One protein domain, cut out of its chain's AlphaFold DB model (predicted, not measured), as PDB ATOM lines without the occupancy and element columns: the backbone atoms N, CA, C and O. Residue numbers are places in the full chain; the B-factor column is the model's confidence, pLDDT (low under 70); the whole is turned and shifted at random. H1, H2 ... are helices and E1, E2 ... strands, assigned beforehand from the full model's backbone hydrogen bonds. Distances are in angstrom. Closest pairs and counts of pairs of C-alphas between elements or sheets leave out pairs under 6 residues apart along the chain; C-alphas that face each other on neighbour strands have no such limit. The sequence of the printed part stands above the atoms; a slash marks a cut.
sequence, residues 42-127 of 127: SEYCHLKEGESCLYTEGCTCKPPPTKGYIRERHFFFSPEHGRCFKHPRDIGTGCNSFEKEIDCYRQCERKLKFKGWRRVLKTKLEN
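What this domain is: This is residues 42 to 127 of the 127 residues of the protein "Putative tick kunitz 82" of Amblyomma cajennense (UniProt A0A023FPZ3). With little regular structure, this is a small hairpin, E1 and E2, with helix H2 packed on it amid long loops, while residues 122 to 127 stick out past it. The 86 printed residues hold H1, E1, E2, H2 and H3 in that order, an antiparallel sheet E1 - E2, class mixed, with 34 residues in named elements. It is compact, radius of gyration of the C-alphas 13.2 A, spanning 41 by 27 by 25 A.

Where its parts are: H1, residues 57 to 60, begins at C-alpha 57 (29.499, 2.861, -54.109). E1 is residues 75 to 78 and E2 83 to 86. H2, 101 to 114, measures 18.3 A; H3, 118 to 125, 11.3 A, ends at (17.916, 19.875, -52.476).

How they stand to each other: In the hairpin, N 76 and O 85 are within hydrogen-bond range, 2.9 A. The closest C-alphas of E2 and H2, Arg 83 and Glu 109, are 5.4 A apart. H1 and H2 are close but not clearly touching: C-alphas 59 and 108, 5.7 A. H3 and H2 meet only through their link. O i to N i+4 pairs within range: H2 8 of 10, H3 1 of 4, beside 2 of 5 i+3 pairs; H1 is too short.

The domain as a whole: The printed part has no cut. Links H1 to E1 and E2 to H2 are long. Residues 114 to 127 are under pLDDT 70, among others.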
ATOM      1  N   SER A  42      21.901   1.510 -49.166       70.69
ATOM      2  CA  SER A  42      21.892   0.673 -50.365       70.69
ATOM      3  C   SER A  42      22.357  -0.739 -50.029       70.69
ATOM      4  O   SER A  42      23.016  -0.965 -49.012       70.69
ATOM      5  N   GLU A  43      22.063  -1.696 -50.906       69.44
ATOM      6  CA  GLU A  43      22.545  -3.076 -50.764       69.44
ATOM      7  C   GLU A  43      24.082  -3.141 -50.693       69.44
ATOM      8  O   GLU A  43      24.638  -3.984 -49.996       69.44
ATOM      9  N   TYR A  44      24.777  -2.171 -51.299       69.31
ATOM     10  CA  TYR A  44      26.236  -2.037 -51.258       69.31
ATOM     11  C   TYR A  44      26.791  -1.617 -49.889       69.31
ATOM     12  O   TYR A  44      27.998  -1.702 -49.657       69.31
ATOM     13  N   CYS A  45      25.929  -1.157 -48.980       75.31
ATOM     14  CA  CYS A  45      26.304  -0.788 -47.617       75.31
ATOM     15  C   CYS A  45      26.298  -1.975 -46.653       75.31
ATOM     16  O   CYS A  45      26.943  -1.915 -45.604       75.31
ATOM     17  N   HIS A  46      25.610  -3.055 -47.019       71.00
ATOM     18  CA  HIS A  46      25.496  -4.268 -46.227       71.00
ATOM     19  C   HIS A  46      26.257  -5.391 -46.924       71.00
ATOM     20  O   HIS A  46      25.688  -6.164 -47.687       71.00
ATOM     21  N   LEU A  47      27.562  -5.483 -46.659       65.94
ATOM     22  CA  LEU A  47      28.340  -6.620 -47.141       65.94
ATOM     23  C   LEU A  47      27.810  -7.925 -46.548       65.94
ATOM     24  O   LEU A  47      27.660  -8.034 -45.326       65.94
ATOM     25  N   LYS A  48      27.599  -8.932 -47.401       56.31
ATOM     26  CA  LYS A  48      27.475 -10.320 -46.948       56.31
ATOM     27  C   LYS A  48      28.858 -10.855 -46.575       56.31
ATOM     28  O   LYS A  48      29.888 -10.363 -47.033       56.31
ATOM     29  N   GLU A  49      28.888 -11.850 -45.696       49.09
ATOM     30  CA  GLU A  49      30.130 -12.444 -45.200       49.09
ATOM     31  C   GLU A  49      30.965 -12.996 -46.377       49.09
ATOM     32  O   GLU A  49      30.505 -13.861 -47.119       49.09
ATOM     33  N   GLY A  50      32.169 -12.448 -46.588       53.94
ATOM     34  CA  GLY A  50      33.057 -12.802 -47.708       53.94
ATOM     35  C   GLY A  50      33.021 -11.861 -48.922       53.94
ATOM     36  O   GLY A  50      33.845 -12.017 -49.823       53.94
ATOM     37  N   GLU A  51      32.135 -10.862 -48.954       62.84
ATOM     38  CA  GLU A  51      32.097  -9.857 -50.023       62.84
ATOM     39  C   GLU A  51      33.001  -8.653 -49.717       62.84
ATOM     40  O   GLU A  51      33.159  -8.223 -48.572       62.84
ATOM     41  N   SER A  52      33.605  -8.085 -50.764       68.50
ATOM     42  CA  SER A  52      34.402  -6.857 -50.669       68.50
ATOM     43  C   SER A  52      33.557  -5.643 -51.046       68.50
ATOM     44  O   SER A  52      32.715  -5.724 -51.938       68.50
ATOM     45  N   CYS A  53      33.789  -4.504 -50.389       70.81
ATOM     46  CA  CYS A  53      33.105  -3.259 -50.729       70.81
ATOM     47  C   CYS A  53      33.370  -2.883 -52.184       70.81
ATOM     48  O   CYS A  53      34.525  -2.717 -52.589       70.81
ATOM     49  N   LEU A  54      32.302  -2.685 -52.957       68.00
ATOM     50  CA  LEU A  54      32.431  -2.112 -54.288       68.00
ATOM     51  C   LEU A  54      32.956  -0.678 -54.159       68.00
ATOM     52  O   LEU A  54      32.324   0.224 -53.597       68.00
ATOM     53  N   TYR A  55      34.175  -0.480 -54.657       64.12
ATOM     54  CA  TYR A  55      34.884   0.789 -54.574       64.12
ATOM     55  C   TYR A  55      34.081   1.901 -55.274       64.12
ATOM     56  O   TYR A  55      33.719   1.772 -56.439       64.12
ATOM     57  N   THR A  56      33.893   3.036 -54.590       66.44
ATOM     58  CA  THR A  56      33.034   4.210 -54.899       66.44
ATOM     59  C   THR A  56      31.574   4.142 -54.462       66.44
ATOM     60  O   THR A  56      31.078   5.169 -54.008       66.44
ATOM     61  N   GLU A  57      30.909   2.992 -54.530       72.81
ATOM     62  CA  GLU A  57      29.499   2.861 -54.109       72.81
ATOM     63  C   GLU A  57      29.389   2.779 -52.584       72.81
ATOM     64  O   GLU A  57      28.536   3.413 -51.980       72.81
ATOM     65  N   GLY A  58      30.372   2.149 -51.939       80.12
ATOM     66  CA  GLY A  58      30.499   2.143 -50.483       80.12
ATOM     67  C   GLY A  58      30.732   3.516 -49.833       80.12
ATOM     68  O   GLY A  58      30.591   3.643 -48.621       80.12
ATOM     69  N   CYS A  59      31.090   4.550 -50.605       85.81
ATOM     70  CA  CYS A  59      31.435   5.877 -50.080       85.81
ATOM     71  C   CYS A  59      30.217   6.678 -49.594       85.81
ATOM     72  O   CYS A  59      30.384   7.615 -48.815       85.81
ATOM     73  N   THR A  60      29.010   6.356 -50.067       85.69
ATOM     74  CA  THR A  60      27.758   6.999 -49.631       85.69
ATOM     75  C   THR A  60      27.138   6.351 -48.416       85.69
ATOM     76  O   THR A  60      26.220   6.922 -47.832       85.69
ATOM     77  N   CYS A  61      27.634   5.187 -48.017       84.81
ATOM     78  CA  CYS A  61      27.096   4.449 -46.894       84.81
ATOM     79  C   CYS A  61      27.294   5.202 -45.587       84.81
ATOM     80  O   CYS A  61      28.296   5.902 -45.394       84.81
ATOM     81  N   LYS A  62      26.359   5.015 -44.653       85.81
ATOM     82  CA  LYS A  62      26.557   5.488 -43.285       85.81
ATOM     83  C   LYS A  62      27.848   4.875 -42.726       85.81
ATOM     84  O   LYS A  62      28.091   3.681 -42.933       85.81
ATOM     85  N   PRO A  63      28.693   5.663 -42.040       80.12
ATOM     86  CA  PRO A  63      29.843   5.098 -41.359       80.12
ATOM     87  C   PRO A  63      29.346   4.066 -40.332       80.12
ATOM     88  O   PRO A  63      28.364   4.320 -39.630       80.12
ATOM     89  N   PRO A  64      29.980   2.888 -40.258       74.44
ATOM     90  CA  PRO A  64      29.531   1.814 -39.383       74.44
ATOM     91  C   PRO A  64      29.593   2.249 -37.911       74.44
ATOM     92  O   PRO A  64      30.522   2.963 -37.515       74.44
ATOM     93  N   PRO A  65      28.645   1.790 -37.075       70.81
ATOM     94  CA  PRO A  65      28.642   2.123 -35.659       70.81
ATOM     95  C   PRO A  65      29.931   1.645 -34.985       70.81
ATOM     96  O   PRO A  65      30.557   0.666 -35.404       70.81
ATOM     97  N   THR A  66      30.331   2.345 -33.925       68.62
ATOM     98  CA  THR A  66      31.502   2.007 -33.115       68.62
ATOM     99  C   THR A  66      31.393   0.570 -32.598       68.62
ATOM    100  O   THR A  66      30.521   0.269 -31.782       68.62
ATOM    101  N   LYS A  67      32.276  -0.327 -33.050       61.69
ATOM    102  CA  LYS A  67      32.377  -1.691 -32.514       61.69
ATOM    103  C   LYS A  67      33.551  -1.765 -31.538       61.69
ATOM    104  O   LYS A  67      34.679  -2.036 -31.932       61.69
ATOM    105  N   GLY A  68      33.272  -1.542 -30.255       61.44
ATOM    106  CA  GLY A  68      34.210  -1.815 -29.161       61.44
ATOM    107  C   GLY A  68      34.985  -0.607 -28.623       61.44
ATOM    108  O   GLY A  68      34.626   0.544 -28.848       61.44
ATOM    109  N   TYR A  69      36.025  -0.911 -27.840       55.75
ATOM    110  CA  TYR A  69      36.817   0.053 -27.059       55.75
ATOM    111  C   TYR A  69      38.153   0.438 -27.720       55.75
ATOM    112  O   TYR A  69      38.921   1.216 -27.145       55.75
ATOM    113  N   ILE A  70      38.470  -0.149 -28.879       55.16
ATOM    114  CA  ILE A  70      39.764   0.026 -29.544       55.16
ATOM    115  C   ILE A  70      39.764   1.350 -30.306       55.16
ATOM    116  O   ILE A  70      38.990   1.534 -31.240       55.16
ATOM    117  N   ARG A  71      40.676   2.242 -29.894       56.88
ATOM    118  CA  ARG A  71      40.807   3.624 -30.374       56.88
ATOM    119  C   ARG A  71      41.489   3.769 -31.730       56.88
ATOM    120  O   ARG A  71      42.483   4.498 -31.849       56.88
ATOM    121  N   GLU A  72      41.003   3.065 -32.741       63.06
ATOM    122  CA  GLU A  72      41.511   3.223 -34.096       63.06
ATOM    123  C   GLU A  72      40.872   4.440 -34.778       63.06
ATOM    124  O   GLU A  72      39.661   4.593 -34.938       63.06
ATOM    125  N   ARG A  73      41.737   5.369 -35.188       64.88
ATOM    126  CA  ARG A  73      41.343   6.649 -35.784       64.88
ATOM    127  C   ARG A  73      40.932   6.452 -37.233       64.88
ATOM    128  O   ARG A  73      41.756   6.617 -38.124       64.88
ATOM    129  N   HIS A  74      39.659   6.175 -37.452       81.44
ATOM    130  CA  HIS A  74      39.131   5.980 -38.792       81.44
ATOM    131  C   HIS A  74      38.608   7.289 -39.409       81.44
ATOM    132  O   HIS A  74      38.178   8.237 -38.737       81.44
ATOM    133  N   PHE A  75      38.671   7.328 -40.730       88.00
ATOM    134  CA  PHE A  75      38.170   8.363 -41.614       88.00
ATOM    135  C   PHE A  75      36.971   7.820 -42.386       88.00
ATOM    136  O   PHE A  75      36.890   6.629 -42.667       88.00
ATOM    137  N   PHE A  76      36.059   8.701 -42.763       89.88
ATOM    138  CA  PHE A  76      34.902   8.383 -43.592       89.88
ATOM    139  C   PHE A  76      34.641   9.543 -44.549       89.88
ATOM    140  O   PHE A  76      35.044  10.684 -44.306       89.88
ATOM    141  N   PHE A  77      33.964   9.265 -45.651       89.50
ATOM    142  CA  PHE A  77      33.546  10.279 -46.600       89.50
ATOM    143  C   PHE A  77      32.161  10.815 -46.223       89.50
ATOM    144  O   PHE A  77      31.239  10.041 -45.976       89.50
ATOM    145  N   SER A  78      32.006  12.140 -46.176       88.44
ATOM    146  CA  SER A  78      30.707  12.792 -45.982       88.44
ATOM    147  C   SER A  78      30.171  13.260 -47.334       88.44
ATOM    148  O   SER A  78      30.766  14.168 -47.930       88.44
ATOM    149  N   PRO A  79      29.047  12.692 -47.809       85.62
ATOM    150  CA  PRO A  79      28.415  13.128 -49.045       85.62
ATOM    151  C   PRO A  79      28.050  14.610 -49.049       85.62
ATOM    152  O   PRO A  79      28.372  15.318 -49.998       85.62
ATOM    153  N   GLU A  80      27.466  15.079 -47.948       84.56
ATOM    154  CA  GLU A  80      27.064  16.470 -47.714       84.56
ATOM    155  C   GLU A  80      28.186  17.470 -48.028       84.56
ATOM    156  O   GLU A  80      27.986  18.455 -48.735       84.56
ATOM    157  N   HIS A  81      29.393  17.190 -47.542       84.94
ATOM    158  CA  HIS A  81      30.533  18.092 -47.686       84.94
ATOM    159  C   HIS A  81      31.437  17.734 -48.872       84.94
ATOM    160  O   HIS A  81      32.398  18.454 -49.155       84.94
ATOM    161  N   GLY A  82      31.189  16.596 -49.524       85.25
ATOM    162  CA  GLY A  82      32.001  16.080 -50.622       85.25
ATOM    163  C   GLY A  82      33.475  15.877 -50.261       85.25
ATOM    164  O   GLY A  82      34.339  16.092 -51.118       85.25
ATOM    165  N   ARG A  83      33.779  15.515 -49.008       88.69
ATOM    166  CA  ARG A  83      35.154  15.342 -48.514       88.69
ATOM    167  C   ARG A  83      35.272  14.297 -47.412       88.69
ATOM    168  O   ARG A  83      34.284  13.926 -46.776       88.69
ATOM    169  N   CYS A  84      36.502  13.863 -47.174       89.38
ATOM    170  CA  CYS A  84      36.832  12.959 -46.080       89.38
ATOM    171  C   CYS A  84      36.931  13.686 -44.738       89.38
ATOM    172  O   CYS A  84      37.456  14.794 -44.637       89.38
ATOM    173  N   PHE A  85      36.446  13.032 -43.693       88.81
ATOM    174  CA  PHE A  85      36.508  13.507 -42.325       88.81
ATOM    175  C   PHE A  85      37.019  12.427 -41.399       88.81
ATOM    176  O   PHE A  85      36.789  11.238 -41.595       88.81
ATOM    177  N   LYS A  86      37.688  12.872 -40.343       86.56
ATOM    178  CA  LYS A  86      38.062  12.012 -39.232       86.56
ATOM    179  C   LYS A  86      36.873  11.870 -38.288       86.56
ATOM    180  O   LYS A  86      36.342  12.885 -37.836       86.56
ATOM    181  N   HIS A  87      36.489  10.642 -37.955       79.19
ATOM    182  CA  HIS A  87      35.429  10.433 -36.978       79.19
ATOM    183  C   HIS A  87      35.932  10.795 -35.562       79.19
ATOM    184  O   HIS A  87      37.089  10.518 -35.224       79.19
ATOM    185  N   PRO A  88      35.121  11.477 -34.725       71.69
ATOM    186  CA  PRO A  88      35.535  11.869 -33.373       71.69
ATOM    187  C   PRO A  88      35.683  10.675 -32.420       71.69
ATOM    188  O   PRO A  88      36.388  10.777 -31.416       71.69
ATOM    189  N   ARG A  89      35.012   9.565 -32.734       72.75
ATOM    190  CA  ARG A  89      35.080   8.269 -32.045       72.75
ATOM    191  C   ARG A  89      35.538   7.196 -33.024       72.75
ATOM    192  O   ARG A  89      35.601   7.464 -34.220       72.75
ATOM    193  N   ASP A  90      35.766   5.990 -32.544       71.31
ATOM    194  CA  ASP A  90      36.059   4.878 -33.440       71.31
ATOM    195  C   ASP A  90      34.806   4.526 -34.239       71.31
ATOM    196  O   ASP A  90      33.683   4.621 -33.737       71.31
ATOM    197  N   ILE A  91      34.989   4.171 -35.500       74.69
ATOM    198  CA  ILE A  91      33.935   3.587 -36.330       74.69
ATOM    199  C   ILE A  91      34.352   2.162 -36.636       74.69
ATOM    200  O   ILE A  91      35.543   1.868 -36.720       74.69
ATOM    201  N   GLY A  92      33.377   1.266 -36.739       72.75
ATOM    202  CA  GLY A  92      33.662  -0.126 -37.055       72.75
ATOM    203  C   GLY A  92      34.304  -0.299 -38.436       72.75
ATOM    204  O   GLY A  92      34.528   0.645 -39.199       72.75
ATOM    205  N   THR A  93      34.550  -1.551 -38.792       73.75
ATOM    206  CA  THR A  93      34.862  -1.928 -40.169       73.75
ATOM    207  C   THR A  93      33.582  -1.914 -41.008       73.75
ATOM    208  O   THR A  93      32.533  -2.403 -40.588       73.75
ATOM    209  N   GLY A  94      33.646  -1.288 -42.181       77.06
ATOM    210  CA  GLY A  94      32.520  -1.122 -43.100       77.06
ATOM    211  C   GLY A  94      32.944  -0.338 -44.340       77.06
ATOM    212  O   GLY A  94      34.071   0.149 -44.405       77.06
ATOM    213  N   CYS A  95      32.058  -0.204 -45.326       83.12
ATOM    214  CA  CYS A  95      32.453   0.320 -46.637       83.12
ATOM    215  C   CYS A  95      32.806   1.808 -46.678       83.12
ATOM    216  O   CYS A  95      33.622   2.212 -47.504       83.12
ATOM    217  N   ASN A  96      32.257   2.604 -45.759       87.56
ATOM    218  CA  ASN A  96      32.638   4.003 -45.571       87.56
ATOM    219  C   ASN A  96      33.507   4.182 -44.314       87.56
ATOM    220  O   ASN A  96      33.218   5.013 -43.454       87.56
ATOM    221  N   SER A  97      34.530   3.343 -44.162       87.00
ATOM    222  CA  SER A  97      35.457   3.364 -43.030       87.00
ATOM    223  C   SER A  97      36.874   3.097 -43.525       87.00
ATOM    224  O   SER A  97      37.132   2.096 -44.189       87.00
ATOM    225  N   PHE A  98      37.792   4.010 -43.223       86.88
ATOM    226  CA  PHE A  98      39.165   3.985 -43.719       86.88
ATOM    227  C   PHE A  98      40.142   4.252 -42.582       86.88
ATOM    228  O   PHE A  98      39.988   5.225 -41.853       86.88
ATOM    229  N   GLU A  99      41.208   3.469 -42.468       85.75
ATOM    230  CA  GLU A  99      42.243   3.705 -41.451       85.75
ATOM    231  C   GLU A  99      43.038   4.995 -41.704       85.75
ATOM    232  O   GLU A  99      43.495   5.664 -40.776       85.75
ATOM    233  N   LYS A 100      43.217   5.364 -42.979       87.38
ATOM    234  CA  LYS A 100      44.022   6.520 -43.387       87.38
ATOM    235  C   LYS A 100      43.200   7.491 -44.219       87.38
ATOM    236  O   LYS A 100      42.469   7.109 -45.131       87.38
ATOM    237  N   GLU A 101      43.425   8.779 -43.976       89.12
ATOM    238  CA  GLU A 101      42.807   9.874 -44.733       89.12
ATOM    239  C   GLU A 101      43.064   9.751 -46.239       89.12
ATOM    240  O   GLU A 101      42.168   9.969 -47.054       89.12
ATOM    241  N   ILE A 102      44.285   9.355 -46.611       88.81
ATOM    242  CA  ILE A 102      44.691   9.226 -48.012       88.81
ATOM    243  C   ILE A 102      43.905   8.139 -48.750       88.81
ATOM    244  O   ILE A 102      43.639   8.288 -49.945       88.81
ATOM    245  N   ASP A 103      43.503   7.079 -48.050       88.94
ATOM    246  CA  ASP A 103      42.738   5.985 -48.639       88.94
ATOM    247  C   ASP A 103      41.301   6.437 -48.893       88.94
ATOM    248  O   ASP A 103      40.818   6.306 -50.020       88.94
ATOM    249  N   CYS A 104      40.685   7.123 -47.924       89.88
ATOM    250  CA  CYS A 104      39.396   7.789 -48.121       89.88
ATOM    251  C   CYS A 104      39.446   8.777 -49.300       89.88
ATOM    252  O   CYS A 104      38.589   8.753 -50.189       89.88
ATOM    253  N   TYR A 105      40.481   9.622 -49.368       90.50
ATOM    254  CA  TYR A 105      40.620  10.610 -50.436       90.50
ATOM    255  C   TYR A 105      40.725   9.950 -51.815       90.50
ATOM    256  O   TYR A 105      40.033  10.339 -52.757       90.50
ATOM    257  N   ARG A 106      41.593   8.942 -51.960       88.75
ATOM    258  CA  ARG A 106      41.826   8.261 -53.242       88.75
ATOM    259  C   ARG A 106      40.605   7.481 -53.707       88.75
ATOM    260  O   ARG A 106      40.354   7.439 -54.913       88.75
ATOM    261  N   GLN A 107      39.882   6.858 -52.783       87.12
ATOM    262  CA  GLN A 107      38.769   5.974 -53.110       87.12
ATOM    263  C   GLN A 107      37.446   6.721 -53.274       87.12
ATOM    264  O   GLN A 107      36.700   6.397 -54.195       87.12
ATOM    265  N   CYS A 108      37.190   7.742 -52.458       88.31
ATOM    266  CA  CYS A 108      35.926   8.471 -52.452       88.31
ATOM    267  C   CYS A 108      36.085   9.875 -53.030       88.31
ATOM    268  O   CYS A 108      35.647  10.131 -54.151       88.31
ATOM    269  N   GLU A 109      36.756  10.779 -52.313       88.94
ATOM    270  CA  GLU A 109      36.757  12.209 -52.643       88.94
ATOM    271  C   GLU A 109      37.262  12.493 -54.062       88.94
ATOM    272  O   GLU A 109      36.614  13.204 -54.833       88.94
ATOM    273  N   ARG A 110      38.393  11.894 -54.446       86.25
ATOM    274  CA  ARG A 110      38.971  12.039 -55.782       86.25
ATOM    275  C   ARG A 110      38.034  11.459 -56.840       86.25
ATOM    276  O   ARG A 110      37.685  12.158 -57.789       86.25
ATOM    277  N   LYS A 111      37.612  10.199 -56.694       82.00
ATOM    278  CA  LYS A 111      36.815   9.493 -57.713       82.00
ATOM    279  C   LYS A 111      35.425  10.105 -57.904       82.00
ATOM    280  O   LYS A 111      34.989  10.252 -59.043       82.00
ATOM    281  N   LEU A 112      34.757  10.512 -56.826       80.38
ATOM    282  CA  LEU A 112      33.439  11.149 -56.893       80.38
ATOM    283  C   LEU A 112      33.522  12.557 -57.499       80.38
ATOM    284  O   LEU A 112      32.679  12.925 -58.317       80.38
ATOM    285  N   LYS A 113      34.587  13.324 -57.217       79.69
ATOM    286  CA  LYS A 113      34.831  14.599 -57.917       79.69
ATOM    287  C   LYS A 113      34.965  14.405 -59.431       79.69
ATOM    288  O   LYS A 113      34.360  15.167 -60.180       79.69
ATOM    289  N   PHE A 114      35.682  13.371 -59.878       69.94
ATOM    290  CA  PHE A 114      35.815  13.055 -61.308       69.94
ATOM    291  C   PHE A 114      34.511  12.557 -61.949       69.94
ATOM    292  O   PHE A 114      34.231  12.912 -63.089       69.94
ATOM    293  N   LYS A 115      33.676  11.801 -61.222       68.69
ATOM    294  CA  LYS A 115      32.363  11.330 -61.709       68.69
ATOM    295  C   LYS A 115      31.285  12.431 -61.787       68.69
ATOM    296  O   LYS A 115      30.174  12.162 -62.227       68.69
ATOM    297  N   GLY A 116      31.579  13.679 -61.402       63.69
ATOM    298  CA  GLY A 116      30.634  14.798 -61.538       63.69
ATOM    299  C   GLY A 116      29.512  14.805 -60.493       63.69
ATOM    300  O   GLY A 116      28.400  15.257 -60.764       63.69
ATOM    301  N   TRP A 117      29.809  14.335 -59.284       61.50
ATOM    302  CA  TRP A 117      28.830  14.033 -58.239       61.50
ATOM    303  C   TRP A 117      28.044  15.236 -57.681       61.50
ATOM    304  O   TRP A 117      26.962  15.074 -57.125       61.50
ATOM    305  N   ARG A 118      28.507  16.472 -57.936       55.06
ATOM    306  CA  ARG A 118      27.736  17.695 -57.631       55.06
ATOM    307  C   ARG A 118      26.372  17.754 -58.333       55.06
ATOM    308  O   ARG A 118      25.502  18.471 -57.855       55.06
ATOM    309  N   ARG A 119      26.166  17.016 -59.433       52.88
ATOM    310  CA  ARG A 119      24.854  16.932 -60.098       52.88
ATOM    311  C   ARG A 119      23.823  16.106 -59.318       52.88
ATOM    312  O   ARG A 119      22.651  16.419 -59.420       52.88
ATOM    313  N   VAL A 120      24.247  15.128 -58.511       51.56
ATOM    314  CA  VAL A 120      23.345  14.220 -57.771       51.56
ATOM    315  C   VAL A 120      22.807  14.866 -56.485       51.56
ATOM    316  O   VAL A 120      21.641  14.690 -56.140       51.56
ATOM    317  N   LEU A 121      23.623  15.679 -55.803       51.88
ATOM    318  CA  LEU A 121      23.210  16.405 -54.591       51.88
ATOM    319  C   LEU A 121      22.251  17.568 -54.883       51.88
ATOM    320  O   LEU A 121      21.376  17.847 -54.071       51.88
ATOM    321  N   LYS A 122      22.386  18.227 -56.043       47.75
ATOM    322  CA  LYS A 122      21.523  19.358 -56.413       47.75
ATOM    323  C   LYS A 122      20.063  18.925 -56.607       47.75
ATOM    324  O   LYS A 122      19.164  19.580 -56.105       47.75
ATOM    325  N   THR A 123      19.848  17.747 -57.191       49.06
ATOM    326  CA  THR A 123      18.521  17.132 -57.362       49.06
ATOM    327  C   THR A 123      17.832  16.691 -56.065       49.06
ATOM    328  O   THR A 123      16.617  16.530 -56.074       49.06
ATOM    329  N   LYS A 124      18.559  16.494 -54.953       50.28
ATOM    330  CA  LYS A 124      17.965  16.182 -53.633       50.28
ATOM    331  C   LYS A 124      17.644  17.424 -52.791       50.28
ATOM    332  O   LYS A 124      16.959  17.295 -51.791       50.28
ATOM    333  N   LEU A 125      18.181  18.593 -53.149       49.41
ATOM    334  CA  LEU A 125      17.916  19.875 -52.476       49.41
ATOM    335  C   LEU A 125      16.784  20.673 -53.148       49.41
ATOM    336  O   LEU A 125      16.316  21.652 -52.579       49.41
ATOM    337  N   GLU A 126      16.379  20.275 -54.356       43.09
ATOM    338  CA  GLU A 126      15.335  20.922 -55.164       43.09
ATOM    339  C   GLU A 126      13.994  20.142 -55.166       43.09
ATOM    340  O   GLU A 126      13.054  20.577 -55.824       43.09
ATOM    341  N   ASN A 127      13.893  19.036 -54.412       39.28
ATOM    342  CA  ASN A 127      12.671  18.254 -54.140       39.28
ATOM    343  C   ASN A 127      12.484  18.089 -52.629       39.28
ATOM    344  O   ASN A 127      11.318  17.955 -52.197       39.28
TER     345      ASN A 127